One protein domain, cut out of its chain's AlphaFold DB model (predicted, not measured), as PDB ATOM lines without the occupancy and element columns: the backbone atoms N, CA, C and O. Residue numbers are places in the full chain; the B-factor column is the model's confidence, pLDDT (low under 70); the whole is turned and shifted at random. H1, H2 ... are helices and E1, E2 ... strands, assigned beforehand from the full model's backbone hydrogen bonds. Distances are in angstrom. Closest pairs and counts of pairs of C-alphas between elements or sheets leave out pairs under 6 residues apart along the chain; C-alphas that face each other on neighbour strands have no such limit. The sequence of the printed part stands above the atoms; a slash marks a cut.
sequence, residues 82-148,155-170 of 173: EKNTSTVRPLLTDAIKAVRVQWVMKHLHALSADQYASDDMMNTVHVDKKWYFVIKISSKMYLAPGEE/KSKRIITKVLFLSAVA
ATOM      1  N   GLU A  82     185.135 432.768 385.788       78.69
ATOM      2  CA  GLU A  82     185.210 434.221 385.850       78.69
ATOM      3  C   GLU A  82     185.814 434.705 387.160       78.69
ATOM      4  O   GLU A  82     185.780 434.047 388.204       78.69
ATOM      5  N   LYS A  83     186.391 435.902 387.098       83.25
ATOM      6  CA  LYS A  83     186.958 436.580 388.253       83.25
ATOM      7  C   LYS A  83     185.941 437.569 388.796       83.25
ATOM      8  O   LYS A  83     185.718 438.612 388.190       83.25
ATOM      9  N   ASN A  84     185.426 437.304 389.991       78.44
ATOM     10  CA  ASN A  84     184.506 438.220 390.651       78.44
ATOM     11  C   ASN A  84     185.223 439.045 391.734       78.44
ATOM     12  O   ASN A  84     186.031 438.527 392.520       78.44
ATOM     13  N   THR A  85     184.956 440.353 391.762       77.25
ATOM     14  CA  THR A  85     185.460 441.271 392.788       77.25
ATOM     15  C   THR A  85     184.358 442.209 393.250       77.25
ATOM     16  O   THR A  85     183.885 443.033 392.474       77.25
ATOM     17  N   SER A  86     184.018 442.168 394.535       68.94
ATOM     18  CA  SER A  86     183.114 443.141 395.145       68.94
ATOM     19  C   SER A  86     183.914 444.246 395.840       68.94
ATOM     20  O   SER A  86     184.764 443.991 396.697       68.94
ATOM     21  N   THR A  87     183.679 445.499 395.444       72.50
ATOM     22  CA  THR A  87     184.250 446.682 396.106       72.50
ATOM     23  C   THR A  87     183.168 447.736 396.276       72.50
ATOM     24  O   THR A  87     182.451 448.049 395.333       72.50
ATOM     25  N   VAL A  88     183.073 448.303 397.476       71.75
ATOM     26  CA  VAL A  88     182.184 449.435 397.756       71.75
ATOM     27  C   VAL A  88     182.923 450.718 397.394       71.75
ATOM     28  O   VAL A  88     184.011 450.958 397.921       71.75
ATOM     29  N   ARG A  89     182.343 451.533 396.510       73.62
ATOM     30  CA  ARG A  89     182.835 452.881 396.202       73.62
ATOM     31  C   ARG A  89     182.015 453.911 396.986       73.62
ATOM     32  O   ARG A  89     180.804 453.728 397.100       73.62
ATOM     33  N   PRO A  90     182.641 454.952 397.555       78.50
ATOM     34  CA  PRO A  90     181.902 456.025 398.206       78.50
ATOM     35  C   PRO A  90     181.056 456.780 397.173       78.50
ATOM     36  O   PRO A  90     181.513 457.028 396.056       78.50
ATOM     37  N   LEU A  91     179.831 457.138 397.552       86.62
ATOM     38  CA  LEU A  91     178.948 457.944 396.716       86.62
ATOM     39  C   LEU A  91     179.425 459.401 396.730       86.62
ATOM     40  O   LEU A  91     179.579 459.996 397.796       86.62
ATOM     41  N   LEU A  92     179.657 459.971 395.548       90.50
ATOM     42  CA  LEU A  92     180.083 461.358 395.400       90.50
ATOM     43  C   LEU A  92     178.853 462.254 395.213       90.50
ATOM     44  O   LEU A  92     178.362 462.408 394.096       90.50
ATOM     45  N   THR A  93     178.352 462.820 396.309       94.06
ATOM     46  CA  THR A  93     177.230 463.771 396.277       94.06
ATOM     47  C   THR A  93     177.671 465.122 395.714       94.06
ATOM     48  O   THR A  93     178.850 465.479 395.787       94.06
ATOM     49  N   ASP A  94     176.733 465.900 395.176       95.19
ATOM     50  CA  ASP A  94     177.049 467.206 394.583       95.19
ATOM     51  C   ASP A  94     177.602 468.200 395.611       95.19
ATOM     52  O   ASP A  94     178.516 468.962 395.300       95.19
ATOM     53  N   ALA A  95     177.176 468.095 396.872       93.69
ATOM     54  CA  ALA A  95     177.774 468.842 397.976       93.69
ATOM     55  C   ALA A  95     179.272 468.520 398.159       93.69
ATOM     56  O   ALA A  95     180.091 469.428 398.296       93.69
ATOM     57  N   ILE A  96     179.665 467.236 398.099       92.19
ATOM     58  CA  ILE A  96     181.081 466.838 398.189       92.19
ATOM     59  C   ILE A  96     181.860 467.354 396.972       92.19
ATOM     60  O   ILE A  96     183.010 467.770 397.115       92.19
ATOM     61  N   LYS A  97     181.254 467.362 395.776       94.81
ATOM     62  CA  LYS A  97     181.889 467.931 394.575       94.81
ATOM     63  C   LYS A  97     182.140 469.429 394.738       94.81
ATOM     64  O   LYS A  97     183.259 469.864 394.486       94.81
ATOM     65  N   ALA A  98     181.151 470.188 395.209       95.56
ATOM     66  CA  ALA A  98     181.270 471.631 395.407       95.56
ATOM     67  C   ALA A  98     182.419 471.985 396.364       95.56
ATOM     68  O   ALA A  98     183.263 472.814 396.030       95.56
ATOM     69  N   VAL A  99     182.522 471.291 397.502       95.62
ATOM     70  CA  VAL A  99     183.622 471.490 398.463       95.62
ATOM     71  C   VAL A  99     184.983 471.188 397.832       95.62
ATOM     72  O   VAL A  99     185.939 471.934 398.032       95.62
ATOM     73  N   ARG A 100     185.084 470.119 397.032       94.69
ATOM     74  CA  ARG A 100     186.333 469.771 396.337       94.69
ATOM     75  C   ARG A 100     186.729 470.824 395.306       94.69
ATOM     76  O   ARG A 100     187.901 471.172 395.245       94.69
ATOM     77  N   VAL A 101     185.776 471.344 394.533       94.88
ATOM     78  CA  VAL A 101     186.033 472.417 393.559       94.88
ATOM     79  C   VAL A 101     186.485 473.687 394.274       94.88
ATOM     80  O   VAL A 101     187.502 474.256 393.897       94.88
ATOM     81  N   GLN A 102     185.806 474.089 395.350       95.38
ATOM     82  CA  GLN A 102     186.221 475.241 396.156       95.38
ATOM     83  C   GLN A 102     187.634 475.072 396.723       95.38
ATOM     84  O   GLN A 102     188.405 476.025 396.734       95.38
ATOM     85  N   TRP A 103     187.989 473.869 397.183       93.56
ATOM     86  CA  TRP A 103     189.341 473.587 397.662       93.56
ATOM     87  C   TRP A 103     190.379 473.749 396.550       93.56
ATOM     88  O   TRP A 103     191.386 474.416 396.764       93.56
ATOM     89  N   VAL A 104     190.110 473.205 395.360       93.25
ATOM     90  CA  VAL A 104     191.001 473.330 394.195       93.25
ATOM     91  C   VAL A 104     191.174 474.795 393.792       93.25
ATOM     92  O   VAL A 104     192.301 475.236 393.623       93.25
ATOM     93  N   MET A 105     190.088 475.572 393.732       91.50
ATOM     94  CA  MET A 105     190.149 476.999 393.385       91.50
ATOM     95  C   MET A 105     191.012 477.817 394.355       91.50
ATOM     96  O   MET A 105     191.648 478.776 393.939       91.50
ATOM     97  N   LYS A 106     191.063 477.442 395.641       90.62
ATOM     98  CA  LYS A 106     191.907 478.127 396.637       90.62
ATOM     99  C   LYS A 106     193.402 477.848 396.478       90.62
ATOM    100  O   LYS A 106     194.196 478.662 396.927       90.62
ATOM    101  N   HIS A 107     193.764 476.711 395.887       89.38
ATOM    102  CA  HIS A 107     195.155 476.284 395.702       89.38
ATOM    103  C   HIS A 107     195.597 476.405 394.239       89.38
ATOM    104  O   HIS A 107     196.610 475.830 393.851       89.38
ATOM    105  N   LEU A 108     194.820 477.107 393.409       91.94
ATOM    106  CA  LEU A 108     195.189 477.456 392.043       91.94
ATOM    107  C   LEU A 108     195.527 478.943 391.983       91.94
ATOM    108  O   LEU A 108     194.759 479.792 392.431       91.94
ATOM    109  N   HIS A 109     196.660 479.251 391.371       87.00
ATOM    110  CA  HIS A 109     197.133 480.600 391.107       87.00
ATOM    111  C   HIS A 109     197.172 480.831 389.601       87.00
ATOM    112  O   HIS A 109     197.653 479.983 388.852       87.00
ATOM    113  N   ALA A 110     196.672 481.975 389.140       85.69
ATOM    114  CA  ALA A 110     196.791 482.353 387.739       85.69
ATOM    115  C   ALA A 110     198.240 482.767 387.437       85.69
ATOM    116  O   ALA A 110     198.788 483.649 388.097       85.69
ATOM    117  N   LEU A 111     198.852 482.123 386.446       83.94
ATOM    118  CA  LEU A 111     200.140 482.512 385.871       83.94
ATOM    119  C   LEU A 111     199.951 483.497 384.707       83.94
ATOM    120  O   LEU A 111     200.764 484.395 384.510       83.94
ATOM    121  N   SER A 112     198.879 483.328 383.932       87.56
ATOM    122  CA  SER A 112     198.448 484.222 382.851       87.56
ATOM    123  C   SER A 112     196.942 484.051 382.612       87.56
ATOM    124  O   SER A 112     196.299 483.282 383.323       87.56
ATOM    125  N   ALA A 113     196.363 484.760 381.634       79.69
ATOM    126  CA  ALA A 113     194.918 484.721 381.363       79.69
ATOM    127  C   ALA A 113     194.365 483.291 381.166       79.69
ATOM    128  O   ALA A 113     193.272 482.996 381.642       79.69
ATOM    129  N   ASP A 114     195.164 482.400 380.566       85.50
ATOM    130  CA  ASP A 114     194.784 481.011 380.273       85.50
ATOM    131  C   ASP A 114     195.672 479.965 380.972       85.50
ATOM    132  O   ASP A 114     195.529 478.764 380.731       85.50
ATOM    133  N   GLN A 115     196.603 480.377 381.841       88.56
ATOM    134  CA  GLN A 115     197.489 479.449 382.550       88.56
ATOM    135  C   GLN A 115     197.321 479.563 384.056       88.56
ATOM    136  O   GLN A 115     197.367 480.651 384.624       88.56
ATOM    137  N   TYR A 116     197.219 478.408 384.705       88.44
ATOM    138  CA  TYR A 116     197.114 478.285 386.150       88.44
ATOM    139  C   TYR A 116     198.195 477.336 386.665       88.44
ATOM    140  O   TYR A 116     198.433 476.280 386.077       88.44
ATOM    141  N   ALA A 117     198.826 477.699 387.774       89.69
ATOM    142  CA  ALA A 117     199.689 476.828 388.557       89.69
ATOM    143  C   ALA A 117     198.958 476.376 389.816       89.69
ATOM    144  O   ALA A 117     198.193 477.132 390.409       89.69
ATOM    145  N   SER A 118     199.212 475.143 390.241       89.06
ATOM    146  CA  SER A 118     198.840 474.717 391.590       89.06
ATOM    147  C   SER A 118     199.866 475.230 392.597       89.06
ATOM    148  O   SER A 118     201.039 475.373 392.254       89.06
ATOM    149  N   ASP A 119     199.418 475.482 393.822       87.56
ATOM    150  CA  ASP A 119     200.280 475.741 394.973       87.56
ATOM    151  C   ASP A 119     201.319 474.613 395.116       87.56
ATOM    152  O   ASP A 119     201.005 473.431 394.931       87.56
ATOM    153  N   ASP A 120     202.564 474.979 395.420       85.88
ATOM    154  CA  ASP A 120     203.664 474.031 395.583       85.88
ATOM    155  C   ASP A 120     203.540 473.215 396.881       85.88
ATOM    156  O   ASP A 120     204.175 472.165 397.017       85.88
ATOM    157  N   MET A 121     202.696 473.680 397.815       88.12
ATOM    158  CA  MET A 121     202.425 473.081 399.119       88.12
ATOM    159  C   MET A 121     203.703 472.714 399.898       88.12
ATOM    160  O   MET A 121     203.673 471.842 400.770       88.12
ATOM    161  N   MET A 122     204.829 473.389 399.639       88.56
ATOM    162  CA  MET A 122     206.148 472.988 400.148       88.56
ATOM    163  C   MET A 122     206.274 473.126 401.668       88.56
ATOM    164  O   MET A 122     207.058 472.412 402.294       88.56
ATOM    165  N   ASN A 123     205.462 473.999 402.264       89.69
ATOM    166  CA  ASN A 123     205.358 474.201 403.709       89.69
ATOM    167  C   ASN A 123     204.214 473.396 404.350       89.69
ATOM    168  O   ASN A 123     203.831 473.660 405.490       89.69
ATOM    169  N   THR A 124     203.656 472.413 403.637       90.06
ATOM    170  CA  THR A 124     202.561 471.573 404.130       90.06
ATOM    171  C   THR A 124     203.064 470.187 404.519       90.06
ATOM    172  O   THR A 124     203.781 469.525 403.773       90.06
ATOM    173  N   VAL A 125     202.639 469.709 405.691       93.19
ATOM    174  CA  VAL A 125     202.811 468.308 406.096       93.19
ATOM    175  C   VAL A 125     201.488 467.584 405.892       93.19
ATOM    176  O   VAL A 125     200.487 467.898 406.536       93.19
ATOM    177  N   HIS A 126     201.477 466.591 405.010       93.12
ATOM    178  CA  HIS A 126     200.291 465.782 404.759       93.12
ATOM    179  C   HIS A 126     200.208 464.654 405.780       93.12
ATOM    180  O   HIS A 126     201.060 463.767 405.807       93.12
ATOM    181  N   VAL A 127     199.169 464.674 406.612       95.62
ATOM    182  CA  VAL A 127     198.926 463.651 407.631       95.62
ATOM    183  C   VAL A 127     197.721 462.811 407.232       95.62
ATOM    184  O   VAL A 127     196.651 463.353 406.966       95.62
ATOM    185  N   ASP A 128     197.875 461.489 407.231       96.25
ATOM    186  CA  ASP A 128     196.790 460.552 406.943       96.25
ATOM    187  C   ASP A 128     196.645 459.490 408.039       96.25
ATOM    188  O   ASP A 128     197.626 458.972 408.584       96.25
ATOM    189  N   LYS A 129     195.388 459.152 408.345       94.38
ATOM    190  CA  LYS A 129     195.004 458.075 409.262       94.38
ATOM    191  C   LYS A 129     194.356 456.963 408.462       94.38
ATOM    192  O   LYS A 129     193.231 457.097 407.983       94.38
ATOM    193  N   LYS A 130     195.017 455.811 408.417       92.88
ATOM    194  CA  LYS A 130     194.538 454.654 407.669       92.88
ATOM    195  C   LYS A 130     194.277 453.466 408.578       92.88
ATOM    196  O   LYS A 130     195.150 453.016 409.311       92.88
ATOM    197  N   TRP A 131     193.063 452.926 408.500       90.75
ATOM    198  CA  TRP A 131     192.689 451.692 409.188       90.75
ATOM    199  C   TRP A 131     192.953 450.482 408.293       90.75
ATOM    200  O   TRP A 131     192.363 450.352 407.218       90.75
ATOM    201  N   TYR A 132     193.785 449.563 408.768       88.50
ATOM    202  CA  TYR A 132     194.001 448.259 408.158       88.50
ATOM    203  C   TYR A 132     193.198 447.208 408.909       88.50
ATOM    204  O   TYR A 132     193.207 447.156 410.135       88.50
ATOM    205  N   PHE A 133     192.488 446.362 408.173       89.31
ATOM    206  CA  PHE A 133     191.733 445.260 408.756       89.31
ATOM    207  C   PHE A 133     192.603 444.011 408.771       89.31
ATOM    208  O   PHE A 133     193.190 443.664 407.747       89.31
ATOM    209  N   VAL A 134     192.642 443.314 409.907       85.31
ATOM    210  CA  VAL A 134     193.409 442.064 410.054       85.31
ATOM    211  C   VAL A 134     192.906 440.990 409.079       85.31
ATOM    212  O   VAL A 134     193.676 440.181 408.570       85.31
ATOM    213  N   ILE A 135     191.610 441.014 408.754       81.62
ATOM    214  CA  ILE A 135     190.983 440.105 407.790       81.62
ATOM    215  C   ILE A 135     190.661 440.860 406.494       81.62
ATOM    216  O   ILE A 135     190.152 441.982 406.514       81.62
ATOM    217  N   LYS A 136     190.884 440.210 405.345       74.62
ATOM    218  CA  LYS A 136     190.506 440.738 404.023       74.62
ATOM    219  C   LYS A 136     188.984 440.879 403.896       74.62
ATOM    220  O   LYS A 136     188.277 439.873 403.764       74.62
ATOM    221  N   ILE A 137     188.514 442.129 403.877       77.62
ATOM    222  CA  ILE A 137     187.101 442.496 403.676       77.62
ATOM    223  C   ILE A 137     186.648 442.148 402.259       77.62
ATOM    224  O   ILE A 137     185.631 441.488 402.083       77.62
ATOM    225  N   SER A 138     187.410 442.571 401.251       73.88
ATOM    226  CA  SER A 138     187.204 442.162 399.867       73.88
ATOM    227  C   SER A 138     188.220 441.081 399.516       73.88
ATOM    228  O   SER A 138     189.413 441.187 399.807       73.88
ATOM    229  N   SER A 139     187.743 439.998 398.913       73.44
ATOM    230  CA  SER A 139     188.600 438.956 398.358       73.44
ATOM    231  C   SER A 139     188.172 438.707 396.929       73.44
ATOM    232  O   SER A 139     186.983 438.641 396.639       73.44
ATOM    233  N   LYS A 140     189.159 438.564 396.051       76.88
ATOM    234  CA  LYS A 140     188.929 438.124 394.679       76.88
ATOM    235  C   LYS A 140     188.733 436.616 394.713       76.88
ATOM    236  O   LYS A 140     189.477 435.935 395.424       76.88
ATOM    237  N   MET A 141     187.751 436.119 393.979       77.88
ATOM    238  CA  MET A 141     187.511 434.690 393.872       77.88
ATOM    239  C   MET A 141     187.205 434.324 392.429       77.88
ATOM    240  O   MET A 141     186.505 435.061 391.737       77.88
ATOM    241  N   TYR A 142     187.780 433.210 391.991       80.81
ATOM    242  CA  TYR A 142     187.438 432.594 390.720       80.81
ATOM    243  C   TYR A 142     186.296 431.606 390.951       80.81
ATOM    244  O   TYR A 142     186.368 430.781 391.872       80.81
ATOM    245  N   LEU A 143     185.251 431.737 390.142       79.94
ATOM    246  CA  LEU A 143     184.009 430.972 390.232       79.94
ATOM    247  C   LEU A 143     183.772 430.250 388.912       79.94
ATOM    248  O   LEU A 143     184.054 430.810 387.851       79.94
ATOM    249  N   ALA A 144     183.270 429.020 388.988       75.81
ATOM    250  CA  ALA A 144     182.808 428.322 387.796       75.81
ATOM    251  C   ALA A 144     181.561 429.024 387.204       75.81
ATOM    252  O   ALA A 144     180.883 429.769 387.920       75.81
ATOM    253  N   PRO A 145     181.227 428.808 385.922       69.56
ATOM    254  CA  PRO A 145     180.089 429.447 385.279       69.56
ATOM    255  C   PRO A 145     178.808 428.941 385.942       69.56
ATOM    256  O   PRO A 145     178.602 427.733 386.061       69.56
ATOM    257  N   GLY A 146     177.979 429.864 386.430       68.00
ATOM    258  CA  GLY A 146     176.768 429.541 387.192       68.00
ATOM    259  C   GLY A 146     176.997 429.187 388.668       68.00
ATOM    260  O   GLY A 146     176.032 428.899 389.370       68.00
ATOM    261  N   GLU A 147     178.236 429.222 389.174       75.44
ATOM    262  CA  GLU A 147     178.493 429.079 390.610       75.44
ATOM    263  C   GLU A 147     178.172 430.392 391.335       75.44
ATOM    264  O   GLU A 147     178.777 431.435 391.069       75.44
ATOM    265  N   GLU A 148     177.246 430.340 392.294       72.44
ATOM    266  CA  GLU A 148     176.968 431.496 393.138       72.44
ATOM    267  C   GLU A 148     178.204 431.866 393.976       72.44
ATOM    268  O   GLU A 148     178.824 430.998 394.606       72.44
ATOM    269  N   LYS A 155     178.633 440.606 410.593       73.88
ATOM    270  CA  LYS A 155     177.586 441.453 411.196       73.88
ATOM    271  C   LYS A 155     177.863 442.953 411.009       73.88
ATOM    272  O   LYS A 155     176.946 443.729 410.782       73.88
ATOM    273  N   SER A 156     179.131 443.372 411.082       77.94
ATOM    274  CA  SER A 156     179.560 444.740 410.765       77.94
ATOM    275  C   SER A 156     181.072 444.816 410.543       77.94
ATOM    276  O   SER A 156     181.838 444.139 411.231       77.94
ATOM    277  N   LYS A 157     181.531 445.724 409.665       78.56
ATOM    278  CA  LYS A 157     182.965 446.068 409.527       78.56
ATOM    279  C   LYS A 157     183.566 446.645 410.817       78.56
ATOM    280  O   LYS A 157     184.783 446.734 410.930       78.56
ATOM    281  N   ARG A 158     182.742 447.089 411.774       80.12
ATOM    282  CA  ARG A 158     183.205 447.635 413.061       80.12
ATOM    283  C   ARG A 158     183.817 446.572 413.977       80.12
ATOM    284  O   ARG A 158     184.720 446.914 414.721       80.12
ATOM    285  N   ILE A 159     183.363 445.322 413.873       83.88
ATOM    286  CA  ILE A 159     183.764 444.209 414.754       83.88
ATOM    287  C   ILE A 159     185.092 443.577 414.307       83.88
ATOM    288  O   ILE A 159     185.790 442.957 415.099       83.88
ATOM    289  N   ILE A 160     185.458 443.727 413.032       85.25
ATOM    290  CA  ILE A 160     186.720 443.197 412.508       85.25
ATOM    291  C   ILE A 160     187.876 443.953 413.165       85.25
ATOM    292  O   ILE A 160     187.901 445.181 413.086       85.25
ATOM    293  N   THR A 161     188.836 443.229 413.745       89.75
ATOM    294  CA  THR A 161     190.053 443.802 414.336       89.75
ATOM    295  C   THR A 161     190.751 444.727 413.345       89.75
ATOM    296  O   THR A 161     190.991 444.352 412.188       89.75
ATOM    297  N   LYS A 162     191.068 445.944 413.800       91.94
ATOM    298  CA  LYS A 162     191.702 446.983 412.987       91.94
ATOM    299  C   LYS A 162     192.991 447.443 413.634       91.94
ATOM    300  O   LYS A 162     193.062 447.578 414.849       91.94
ATOM    301  N   VAL A 163     193.959 447.752 412.792       92.69
ATOM    302  CA  VAL A 163     195.193 448.429 413.169       92.69
ATOM    303  C   VAL A 163     195.151 449.816 412.540       92.69
ATOM    304  O   VAL A 163     194.889 449.940 411.341       92.69
ATOM    305  N   LEU A 164     195.349 450.856 413.349       95.50
ATOM    306  CA  LEU A 164     195.481 452.225 412.862       95.50
ATOM    307  C   LEU A 164     196.938 452.482 412.501       95.50
ATOM    308  O   LEU A 164     197.824 452.244 413.315       95.50
ATOM    309  N   PHE A 165     197.166 453.021 411.313       95.94
ATOM    310  CA  PHE A 165     198.444 453.600 410.940       95.94
ATOM    311  C   PHE A 165     198.269 455.104 410.763       95.94
ATOM    312  O   PHE A 165     197.363 455.548 410.051       95.94
ATOM    313  N   LEU A 166     199.116 455.874 411.437       96.69
ATOM    314  CA  LEU A 166     199.230 457.315 411.263       96.69
ATOM    315  C   LEU A 166     200.526 457.573 410.502       96.69
ATOM    316  O   LEU A 166     201.589 457.153 410.950       96.69
ATOM    317  N   SER A 167     200.424 458.249 409.365       95.69
ATOM    318  CA  SER A 167     201.578 458.628 408.557       95.69
ATOM    319  C   SER A 167     201.572 460.129 408.341       95.69
ATOM    320  O   SER A 167     200.517 460.711 408.097       95.69
ATOM    321  N   ALA A 168     202.752 460.734 408.389       95.94
ATOM    322  CA  ALA A 168     202.977 462.110 407.988       95.94
ATOM    323  C   ALA A 168     204.020 462.113 406.869       95.94
ATOM    324  O   ALA A 168     205.052 461.456 406.987       95.94
ATOM    325  N   VAL A 169     203.730 462.814 405.778       94.12
ATOM    326  CA  VAL A 169     204.654 463.008 404.660       94.12
ATOM    327  C   VAL A 169     204.929 464.496 404.540       94.12
ATOM    328  O   VAL A 169     204.009 465.302 404.410       94.12
ATOM    329  N   ALA A 170     206.209 464.834 404.600       94.06
ATOM    330  CA  ALA A 170     206.735 466.167 404.372       94.06
ATOM    331  C   ALA A 170     207.825 466.084 403.301       94.06
ATOM    332  O   ALA A 170     208.328 464.998 402.992       94.06
TER     333      ALA A 170
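What this domain is: This is residues 82 to 148 and 155 to 170 of the 173 residues of an uncharacterized protein of Aphanomyces astaci (UniProt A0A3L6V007). The printed part is an open, elongated frame with an empty middle. The long two-stranded ribbon of E4 and E6 makes one long side, and the stretch of residues 85 to 93 with the helix H1 makes the other. The small hairpin of E2 and E3 sits at one end, and the short strand pair E1 and E5 at the other. The printed part has 83 residues with one named helix and six named strands, in the order E1, H1, E2, E3, E4, E5, E6; its three two-stranded sheets, E1 - E5, E2 - E3 and E4 - E6, are antiparallel, and the class is mixed, helices and strands. The whole is extended, with a radius of gyration of the C-alphas of 20.5 A and spans of 59 by 32 by 23 A.

How they stand to each other: E1, residues 82 to 84, is the antiparallel neighbour of E5, residues 141 to 143, at 139 degrees between their directions; N 82 and O 143 are within hydrogen-bond range at 3.0 A. Residues 89 to 103 stand free, of which 94 to 103 belong to H1, residues 94 to 106. In H1 every O i to N i+4 pair is within hydrogen-bond range. A tight link of one residue joins H1 to E2, residues 108 to 112. E2 forms a hairpin with E3, residues 115 to 118, antiparallel at 150 degrees, with N 109 and O 117 at 2.8 A. H1 and E3 are only just apart, their closest C-alphas 8.4 A from each other. E4, residues 126 to 133, is the antiparallel neighbour of E6, residues 162 to 169, at 160 degrees; N 126 and O 169 are 2.9 A apart, and N 163 and O 132 are 2.8 A apart. H1 is apart from E4, E5 and E6.

Where its parts are: E1 begins at C-alpha 82 (185.210, 434.221, 385.850) and is 6.3 A long. H1 begins at C-alpha 94 (177.049, 467.206, 394.583) and is 18.6 A long. E2 is 11.9 A long and E3 10.3 A. E4 measures 22.6 A, E5 6.3 A, and E6 22.2 A, ending at C-alpha 169 (204.654, 463.008, 404.660).

The domain as a whole: The C-alphas of Ser 112 and Glu 147, the two farthest apart, are 59.2 A from each other. Residues 149 to 154 are not printed, and C-alphas 148 and 155 stand 20.6 A apart across this cut, which falls in the link from E5 to E6. Of the links that are printed whole, none is long. The mean pLDDT of the printed part is 86.2, and residues 86, 145 and 146 are under 70.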